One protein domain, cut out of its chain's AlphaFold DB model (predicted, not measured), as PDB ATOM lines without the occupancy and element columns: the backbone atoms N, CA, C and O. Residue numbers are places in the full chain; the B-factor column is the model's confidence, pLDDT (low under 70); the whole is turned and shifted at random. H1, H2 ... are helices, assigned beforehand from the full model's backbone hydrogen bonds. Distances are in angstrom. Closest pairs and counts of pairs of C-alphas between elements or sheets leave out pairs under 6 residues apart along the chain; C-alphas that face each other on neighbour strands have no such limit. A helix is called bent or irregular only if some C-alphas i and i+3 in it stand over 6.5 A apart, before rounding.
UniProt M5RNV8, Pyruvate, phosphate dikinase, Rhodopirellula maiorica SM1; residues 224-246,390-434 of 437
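This is residues 224 to 246 and 390 to 434 of the 437 residues of the protein "Pyruvate, phosphate dikinase" of Rhodopirellula maiorica SM1 (UniProt M5RNV8). Two longer helices, H3 and H5, stand splayed at 50 degrees with opposite directions, and the short helix H2 bridges them, touching both. H1 lies beyond H2 toward one end of the model, and the short H4 sits at the turn from H3 to H5. The printed part has 68 residues with five named helices, H1 to H5 in order along the chain, and no named strand; the class is all helix, with 43 residues in the helices. It is compact, with a radius of gyration of the C-alphas of 11.6 A and spans of 33 by 30 by 17 A.

Find C-alpha 224 at (99.797, 135.880, 21.431), where H1 begins; it covers residues 224 to 227. Go on to H2, residues 233 to 238, 8.6 A from first to last C-alpha. Past the cut, find C-alpha 393 at (106.597, 126.131, 12.499); from there H3 runs through residues 393 to 404, 18.0 A long. H3 is irregular: C-alphas 394 and 397 are 7.5 A apart. H4 covers residues 409 to 413. H5, the longest helix, has residues 417 to 432 and a length of 22.8 A; it ends at C-alpha 432, (111.139, 112.864, 16.686).

Begin at Phe 226, whose C-alpha is 6.3 A from that of Tyr 236, the closest pair of H1 and H2, which are close but not clearly touching. H2 touches H3 with a steep tilt of 65 degrees, opposite ways; the closest C-alphas are those of Glu 233 and Ala 402, 5.5 A apart, and H3 takes part with residues 399 to 403 alone. H2 also touches H5, about perpendicular at 84 degrees; look at the C-alphas of Glu 238 and Ala 419, the closest, 6.7 A apart, and H5 touches H2 with residues 419 to 423 alone. H3 and H5 are close but not clearly touching, nearest at the C-alphas of Leu 403 and Leu 423, 7.6 A, and run opposite ways at a steep tilt of 50 degrees. H4 is close to H5 but not clearly touching, with the C-alphas of Phe 412 and Gln 420 closest at 6.8 A. H1 is apart from H3, H4 and H5, and H4 is apart from H2 and H3. In H2, H4 and H5 every O i to N i+4 pair is within hydrogen-bond range, in H3 6 of 8 are, and H1 is too short for such a pair.

The two C-alphas farthest apart are those of Asp 390 and Gln 410, 33.9 A. Residues 247 to 389 are not printed, and C-alphas 246 and 390 are 9.1 A apart across this cut, which lies in the link from H2 to H3. The links H1 to H2, H3 to H4 and H4 to H5 are tight. The mean pLDDT of the printed part is 93.3, and no printed residue is under 70.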
ATOM      1  N   GLU A 224     100.095 134.491  21.069       96.19
ATOM      2  CA  GLU A 224      99.797 135.880  21.431       96.19
ATOM      3  C   GLU A 224      99.425 136.030  22.907       96.19
ATOM      4  O   GLU A 224      99.972 136.902  23.573       96.19
ATOM      5  N   LEU A 225      98.560 135.162  23.446       96.31
ATOM      6  CA  LEU A 225      98.188 135.186  24.863       96.31
ATOM      7  C   LEU A 225      99.402 134.981  25.777       96.31
ATOM      8  O   LEU A 225      99.504 135.635  26.815       96.31
ATOM      9  N   PHE A 226     100.321 134.093  25.393       96.81
ATOM     10  CA  PHE A 226     101.553 133.859  26.144       96.81
ATOM     11  C   PHE A 226     102.510 135.050  26.039       96.81
ATOM     12  O   PHE A 226     103.013 135.530  27.051       96.81
ATOM     13  N   ARG A 227     102.696 135.605  24.832       95.50
ATOM     14  CA  ARG A 227     103.519 136.806  24.612       95.50
ATOM     15  C   ARG A 227     103.004 138.017  25.396       95.50
ATOM     16  O   ARG A 227     103.805 138.792  25.909       95.50
ATOM     17  N   ASP A 228     101.686 138.160  25.498       95.06
ATOM     18  CA  ASP A 228     101.022 139.231  26.243       95.06
ATOM     19  C   ASP A 228     101.012 138.989  27.768       95.06
ATOM     20  O   ASP A 228     100.510 139.831  28.516       95.06
ATOM     21  N   GLY A 229     101.552 137.859  28.244       95.00
ATOM     22  CA  GLY A 229     101.613 137.500  29.664       95.00
ATOM     23  C   GLY A 229     100.253 137.165  30.285       95.00
ATOM     24  O   GLY A 229     100.094 137.262  31.499       95.00
ATOM     25  N   ILE A 230      99.256 136.820  29.462       95.81
ATOM     26  CA  ILE A 230      97.904 136.452  29.914       95.81
ATOM     27  C   ILE A 230      97.874 135.003  30.413       95.81
ATOM     28  O   ILE A 230      97.126 134.684  31.334       95.81
ATOM     29  N   VAL A 231      98.683 134.129  29.814       96.31
ATOM     30  CA  VAL A 231      98.886 132.742  30.259       96.31
ATOM     31  C   VAL A 231     100.338 132.552  30.694       96.31
ATOM     32  O   VAL A 231     101.233 133.156  30.105       96.31
ATOM     33  N   SER A 232     100.569 131.742  31.730       95.94
ATOM     34  CA  SER A 232     101.920 131.398  32.195       95.94
ATOM     35  C   SER A 232     102.612 130.395  31.262       95.94
ATOM     36  O   SER A 232     101.979 129.835  30.369       95.94
ATOM     37  N   GLU A 233     103.899 130.116  31.479       95.94
ATOM     38  CA  GLU A 233     104.636 129.080  30.745       95.94
ATOM     39  C   GLU A 233     103.985 127.702  30.895       95.94
ATOM     40  O   GLU A 233     103.879 126.962  29.918       95.94
ATOM     41  N   LEU A 234     103.530 127.363  32.107       95.50
ATOM     42  CA  LEU A 234     102.865 126.087  32.358       95.50
ATOM     43  C   LEU A 234     101.511 126.033  31.645       95.50
ATOM     44  O   LEU A 234     101.254 125.081  30.918       95.50
ATOM     45  N   ASP A 235     100.690 127.081  31.785       95.44
ATOM     46  CA  ASP A 235      99.382 127.157  31.119       95.44
ATOM     47  C   ASP A 235      99.514 127.125  29.592       95.44
ATOM     48  O   ASP A 235      98.668 126.559  28.904       95.44
ATOM     49  N   TYR A 236     100.554 127.764  29.051       96.69
ATOM     50  CA  TYR A 236     100.863 127.753  27.628       96.69
ATOM     51  C   TYR A 236     101.175 126.333  27.157       96.69
ATOM     52  O   TYR A 236     100.543 125.853  26.218       96.69
ATOM     53  N   LEU A 237     102.093 125.642  27.841       96.50
ATOM     54  CA  LEU A 237     102.495 124.283  27.484       96.50
ATOM     55  C   LEU A 237     101.362 123.269  27.655       96.50
ATOM     56  O   LEU A 237     101.200 122.430  26.783       96.50
ATOM     57  N   GLU A 238     100.543 123.364  28.705       96.00
ATOM     58  CA  GLU A 238      99.386 122.471  28.908       96.00
ATOM     59  C   GLU A 238      98.303 122.609  27.825       96.00
ATOM     60  O   GLU A 238      97.453 121.731  27.668       96.00
ATOM     61  N   ARG A 239      98.311 123.716  27.075       94.88
ATOM     62  CA  ARG A 239      97.371 123.977  25.976       94.88
ATOM     63  C   ARG A 239      97.935 123.614  24.604       94.88
ATOM     64  O   ARG A 239      97.175 123.621  23.637       94.88
ATOM     65  N   VAL A 240      99.228 123.301  24.504       95.06
ATOM     66  CA  VAL A 240      99.841 122.796  23.272       95.06
ATOM     67  C   VAL A 240      99.460 121.332  23.108       95.06
ATOM     68  O   VAL A 240      99.925 120.468  23.841       95.06
ATOM     69  N   GLN A 241      98.632 121.019  22.115       92.00
ATOM     70  CA  GLN A 241      98.317 119.624  21.821       92.00
ATOM     71  C   GLN A 241      99.510 118.966  21.106       92.00
ATOM     72  O   GLN A 241      99.918 119.462  20.055       92.00
ATOM     73  N   PRO A 242     100.071 117.851  21.621       91.19
ATOM     74  CA  PRO A 242     101.220 117.197  20.990       91.19
ATOM     75  C   PRO A 242     100.967 116.793  19.531       91.19
ATOM     76  O   PRO A 242     101.859 116.910  18.696       91.19
ATOM     77  N   ASP A 243      99.735 116.399  19.211       87.81
ATOM     78  CA  ASP A 243      99.343 115.961  17.868       87.81
ATOM     79  C   ASP A 243      99.291 117.128  16.856       87.81
ATOM     80  O   ASP A 243      99.321 116.902  15.652       87.81
ATOM     81  N   MET A 244      99.295 118.384  17.331       90.50
ATOM     82  CA  MET A 244      99.403 119.595  16.502       90.50
ATOM     83  C   MET A 244     100.856 120.027  16.230       90.50
ATOM     84  O   MET A 244     101.074 121.062  15.594       90.50
ATOM     85  N   LEU A 245     101.859 119.289  16.726       91.38
ATOM     86  CA  LEU A 245     103.278 119.600  16.509       91.38
ATOM     87  C   LEU A 245     103.853 118.870  15.302       91.38
ATOM     88  O   LEU A 245     104.618 119.453  14.535       91.38
ATOM     89  N   VAL A 246     103.537 117.585  15.156       90.25
ATOM     90  CA  VAL A 246     104.260 116.708  14.236       90.25
ATOM     91  C   VAL A 246     103.327 115.868  13.390       90.25
ATOM     92  O   VAL A 246     102.276 115.418  13.830       90.25
ATOM     93  N   ASP A 390     103.220 122.604   9.339       89.06
ATOM     94  CA  ASP A 390     103.521 123.940   8.803       89.06
ATOM     95  C   ASP A 390     102.871 125.045   9.655       89.06
ATOM     96  O   ASP A 390     103.437 126.122   9.849       89.06
ATOM     97  N   GLU A 391     101.709 124.746  10.236       90.12
ATOM     98  CA  GLU A 391     100.950 125.616  11.129       90.12
ATOM     99  C   GLU A 391     101.695 125.927  12.430       90.12
ATOM    100  O   GLU A 391     101.526 127.019  12.978       90.12
ATOM    101  N   CYS A 392     102.513 124.991  12.927       92.00
ATOM    102  CA  CYS A 392     103.243 125.155  14.182       92.00
ATOM    103  C   CYS A 392     104.630 125.781  13.989       92.00
ATOM    104  O   CYS A 392     105.134 126.392  14.929       92.00
ATOM    105  N   LEU A 393     105.225 125.685  12.788       90.56
ATOM    106  CA  LEU A 393     106.597 126.131  12.499       90.56
ATOM    107  C   LEU A 393     106.936 127.527  13.056       90.56
ATOM    108  O   LEU A 393     107.980 127.649  13.697       90.56
ATOM    109  N   PRO A 394     106.087 128.569  12.909       93.38
ATOM    110  CA  PRO A 394     106.401 129.903  13.429       93.38
ATOM    111  C   PRO A 394     106.477 129.994  14.962       93.38
ATOM    112  O   PRO A 394     106.909 131.015  15.493       93.38
ATOM    113  N   TYR A 395     106.006 128.968  15.674       94.56
ATOM    114  CA  TYR A 395     105.803 128.966  17.123       94.56
ATOM    115  C   TYR A 395     106.686 127.947  17.854       94.56
ATOM    116  O   TYR A 395     106.764 127.997  19.081       94.56
ATOM    117  N   VAL A 396     107.379 127.054  17.136       93.62
ATOM    118  CA  VAL A 396     108.208 125.991  17.736       93.62
ATOM    119  C   VAL A 396     109.269 126.562  18.672       93.62
ATOM    120  O   VAL A 396     109.397 126.082  19.795       93.62
ATOM    121  N   ASP A 397     109.953 127.637  18.280       93.62
ATOM    122  CA  ASP A 397     110.952 128.292  19.136       93.62
ATOM    123  C   ASP A 397     110.353 128.776  20.464       93.62
ATOM    124  O   ASP A 397     110.978 128.649  21.518       93.62
ATOM    125  N   GLN A 398     109.114 129.276  20.438       95.25
ATOM    126  CA  GLN A 398     108.406 129.712  21.640       95.25
ATOM    127  C   GLN A 398     108.058 128.525  22.550       95.25
ATOM    128  O   GLN A 398     108.220 128.624  23.767       95.25
ATOM    129  N   VAL A 399     107.641 127.391  21.973       95.62
ATOM    130  CA  VAL A 399     107.401 126.137  22.710       95.62
ATOM    131  C   VAL A 399     108.686 125.627  23.352       95.62
ATOM    132  O   VAL A 399     108.703 125.340  24.550       95.62
ATOM    133  N   VAL A 400     109.779 125.566  22.591       94.56
ATOM    134  CA  VAL A 400     111.091 125.134  23.090       94.56
ATOM    135  C   VAL A 400     111.569 126.052  24.214       94.56
ATOM    136  O   VAL A 400     112.036 125.572  25.246       94.56
ATOM    137  N   GLN A 401     111.414 127.368  24.066       93.69
ATOM    138  CA  GLN A 401     111.780 128.324  25.106       93.69
ATOM    139  C   GLN A 401     110.942 128.147  26.380       93.69
ATOM    140  O   GLN A 401     111.506 128.170  27.472       93.69
ATOM    141  N   ALA A 402     109.630 127.931  26.261       95.06
ATOM    142  CA  ALA A 402     108.768 127.679  27.413       95.06
ATOM    143  C   ALA A 402     109.130 126.361  28.124       95.06
ATOM    144  O   ALA A 402     109.171 126.318  29.354       95.06
ATOM    145  N   LEU A 403     109.466 125.302  27.377       95.12
ATOM    146  CA  LEU A 403     109.920 124.025  27.949       95.12
ATOM    147  C   LEU A 403     111.197 124.176  28.783       95.12
ATOM    148  O   LEU A 403     111.306 123.533  29.828       95.12
ATOM    149  N   ARG A 404     112.124 125.053  28.370       93.88
ATOM    150  CA  ARG A 404     113.384 125.300  29.098       93.88
ATOM    151  C   ARG A 404     113.171 125.811  30.522       93.88
ATOM    152  O   ARG A 404     114.005 125.573  31.395       93.88
ATOM    153  N   CYS A 405     112.036 126.452  30.807       93.00
ATOM    154  CA  CYS A 405     111.677 126.864  32.168       93.00
ATOM    155  C   CYS A 405     111.488 125.673  33.131       93.00
ATOM    156  O   CYS A 405     111.554 125.859  34.351       93.00
ATOM    157  N   PHE A 406     111.313 124.461  32.590       94.50
ATOM    158  CA  PHE A 406     111.093 123.204  33.307       94.50
ATOM    159  C   PHE A 406     112.184 122.152  33.022       94.50
ATOM    160  O   PHE A 406     111.932 120.950  33.135       94.50
ATOM    161  N   ASP A 407     113.389 122.568  32.618       90.12
ATOM    162  CA  ASP A 407     114.545 121.661  32.480       90.12
ATOM    163  C   ASP A 407     115.166 121.298  33.837       90.12
ATOM    164  O   ASP A 407     115.776 120.241  33.991       90.12
ATOM    165  N   ASP A 408     114.971 122.148  34.848       91.94
ATOM    166  CA  ASP A 408     115.373 121.850  36.219       91.94
ATOM    167  C   ASP A 408     114.535 120.699  36.804       91.94
ATOM    168  O   ASP A 408     113.302 120.750  36.843       91.94
ATOM    169  N   VAL A 409     115.219 119.662  37.297       88.81
ATOM    170  CA  VAL A 409     114.592 118.432  37.810       88.81
ATOM    171  C   VAL A 409     113.681 118.717  39.006       88.81
ATOM    172  O   VAL A 409     112.614 118.110  39.125       88.81
ATOM    173  N   GLN A 410     114.057 119.649  39.887       90.00
ATOM    174  CA  GLN A 410     113.241 119.983  41.055       90.00
ATOM    175  C   GLN A 410     111.962 120.710  40.632       90.00
ATOM    176  O   GLN A 410     110.878 120.331  41.068       90.00
ATOM    177  N   LYS A 411     112.061 121.685  39.720       89.50
ATOM    178  CA  LYS A 411     110.891 122.378  39.162       89.50
ATOM    179  C   LYS A 411     109.950 121.429  38.430       89.50
ATOM    180  O   LYS A 411     108.745 121.509  38.639       89.50
ATOM    181  N   PHE A 412     110.479 120.529  37.601       92.12
ATOM    182  CA  PHE A 412     109.659 119.574  36.856       92.12
ATOM    183  C   PHE A 412     108.961 118.571  37.782       92.12
ATOM    184  O   PHE A 412     107.757 118.358  37.668       92.12
ATOM    185  N   SER A 413     109.693 117.996  38.742       92.69
ATOM    186  CA  SER A 413     109.138 117.022  39.696       92.69
ATOM    187  C   SER A 413     108.098 117.617  40.654       92.69
ATOM    188  O   SER A 413     107.264 116.878  41.175       92.69
ATOM    189  N   ALA A 414     108.106 118.940  40.852       94.19
ATOM    190  CA  ALA A 414     107.103 119.655  41.639       94.19
ATOM    191  C   ALA A 414     105.759 119.855  40.909       94.19
ATOM    192  O   ALA A 414     104.770 120.215  41.550       94.19
ATOM    193  N   LEU A 415     105.697 119.635  39.589       94.25
ATOM    194  CA  LEU A 415     104.456 119.756  38.819       94.25
ATOM    195  C   LEU A 415     103.480 118.605  39.132       94.25
ATOM    196  O   LEU A 415     103.914 117.501  39.470       94.25
ATOM    197  N   PRO A 416     102.163 118.790  38.947       95.69
ATOM    198  CA  PRO A 416     101.211 117.681  38.966       95.69
ATOM    199  C   PRO A 416     101.572 116.598  37.933       95.69
ATOM    200  O   PRO A 416     101.997 116.912  36.822       95.69
ATOM    201  N   LEU A 417     101.343 115.319  38.257       94.75
ATOM    202  CA  LEU A 417     101.638 114.195  37.348       94.75
ATOM    203  C   LEU A 417     101.038 114.347  35.931       94.75
ATOM    204  O   LEU A 417     101.750 114.046  34.970       94.75
ATOM    205  N   PRO A 418      99.789 114.834  35.751       94.81
ATOM    206  CA  PRO A 418      99.248 115.082  34.413       94.81
ATOM    207  C   PRO A 418     100.082 116.083  33.604       94.81
ATOM    208  O   PRO A 418     100.365 115.830  32.434       94.81
ATOM    209  N   ALA A 419     100.541 117.165  34.239       94.94
ATOM    210  CA  ALA A 419     101.374 118.185  33.610       94.94
ATOM    211  C   ALA A 419     102.748 117.623  33.220       94.94
ATOM    212  O   ALA A 419     103.200 117.808  32.093       94.94
ATOM    213  N   GLN A 420     103.383 116.857  34.117       95.19
ATOM    214  CA  GLN A 420     104.656 116.186  33.823       95.19
ATOM    215  C   GLN A 420     104.539 115.272  32.596       95.19
ATOM    216  O   GLN A 420     105.355 115.348  31.677       95.19
ATOM    217  N   SER A 421     103.500 114.432  32.562       95.56
ATOM    218  CA  SER A 421     103.229 113.525  31.442       95.56
ATOM    219  C   SER A 421     103.002 114.289  30.135       95.56
ATOM    220  O   SER A 421     103.573 113.948  29.098       95.56
ATOM    221  N   HIS A 422     102.224 115.371  30.185       96.19
ATOM    222  CA  HIS A 422     101.936 116.202  29.024       96.19
ATOM    223  C   HIS A 422     103.198 116.877  28.458       96.19
ATOM    224  O   HIS A 422     103.495 116.730  27.273       96.19
ATOM    225  N   LEU A 423     104.004 117.525  29.305       95.69
ATOM    226  CA  LEU A 423     105.272 118.143  28.897       95.69
ATOM    227  C   LEU A 423     106.270 117.107  28.350       95.69
ATOM    228  O   LEU A 423     106.977 117.379  27.378       95.69
ATOM    229  N   ALA A 424     106.316 115.904  28.932       94.06
ATOM    230  CA  ALA A 424     107.145 114.812  28.423       94.06
ATOM    231  C   ALA A 424     106.708 114.357  27.020       94.06
ATOM    232  O   ALA A 424     107.564 114.090  26.175       94.06
ATOM    233  N   ARG A 425     105.396 114.324  26.741       95.12
ATOM    234  CA  ARG A 425     104.872 114.048  25.393       95.12
ATOM    235  C   ARG A 425     105.293 115.123  24.396       95.12
ATOM    236  O   ARG A 425     105.806 114.765  23.345       95.12
ATOM    237  N   ILE A 426     105.169 116.407  24.741       95.50
ATOM    238  CA  ILE A 426     105.625 117.513  23.876       95.50
ATOM    239  C   ILE A 426     107.118 117.357  23.540       95.50
ATOM    240  O   ILE A 426     107.491 117.388  22.369       95.50
ATOM    241  N   ARG A 427     107.976 117.125  24.547       94.25
ATOM    242  CA  ARG A 427     109.418 116.885  24.330       94.25
ATOM    243  C   ARG A 427     109.670 115.681  23.419       94.25
ATOM    244  O   ARG A 427     110.532 115.748  22.551       94.25
ATOM    245  N   SER A 428     108.925 114.593  23.614       92.50
ATOM    246  CA  SER A 428     109.020 113.391  22.778       92.50
ATOM    247  C   SER A 428     108.682 113.689  21.315       92.50
ATOM    248  O   SER A 428     109.457 113.324  20.434       92.50
ATOM    249  N   GLU A 429     107.584 114.404  21.046       92.44
ATOM    250  CA  GLU A 429     107.208 114.777  19.678       92.44
ATOM    251  C   GLU A 429     108.262 115.680  19.023       92.44
ATOM    252  O   GLU A 429     108.682 115.419  17.898       92.44
ATOM    253  N   LEU A 430     108.784 116.680  19.738       92.38
ATOM    254  CA  LEU A 430     109.839 117.554  19.209       92.38
ATOM    255  C   LEU A 430     111.168 116.818  18.947       92.38
ATOM    256  O   LEU A 430     111.870 117.137  17.989       92.38
ATOM    257  N   ARG A 431     111.513 115.803  19.749       90.88
ATOM    258  CA  ARG A 431     112.702 114.965  19.504       90.88
ATOM    259  C   ARG A 431     112.583 114.131  18.238       90.88
ATOM    260  O   ARG A 431     113.567 113.966  17.525       90.88
ATOM    261  N   LYS A 432     111.381 113.640  17.917       86.56
ATOM    262  CA  LYS A 432     111.139 112.864  16.686       86.56
ATOM    263  C   LYS A 432     111.454 113.648  15.410       86.56
ATOM    264  O   LYS A 432     111.719 113.030  14.383       86.56
ATOM    265  N   THR A 433     111.410 114.980  15.459       84.12
ATOM    266  CA  THR A 433     111.712 115.859  14.319       84.12
ATOM    267  C   THR A 433     113.133 116.423  14.348       84.12
ATOM    268  O   THR A 433     113.521 117.124  13.417       84.12
ATOM    269  N   GLY A 434     113.910 116.142  15.401       78.50
ATOM    270  CA  GLY A 434     115.219 116.759  15.629       78.50
ATOM    271  C   GLY A 434     115.151 118.238  16.032       78.50
ATOM    272  O   GLY A 434     116.179 118.907  16.035       78.50
TER     273      GLY A 434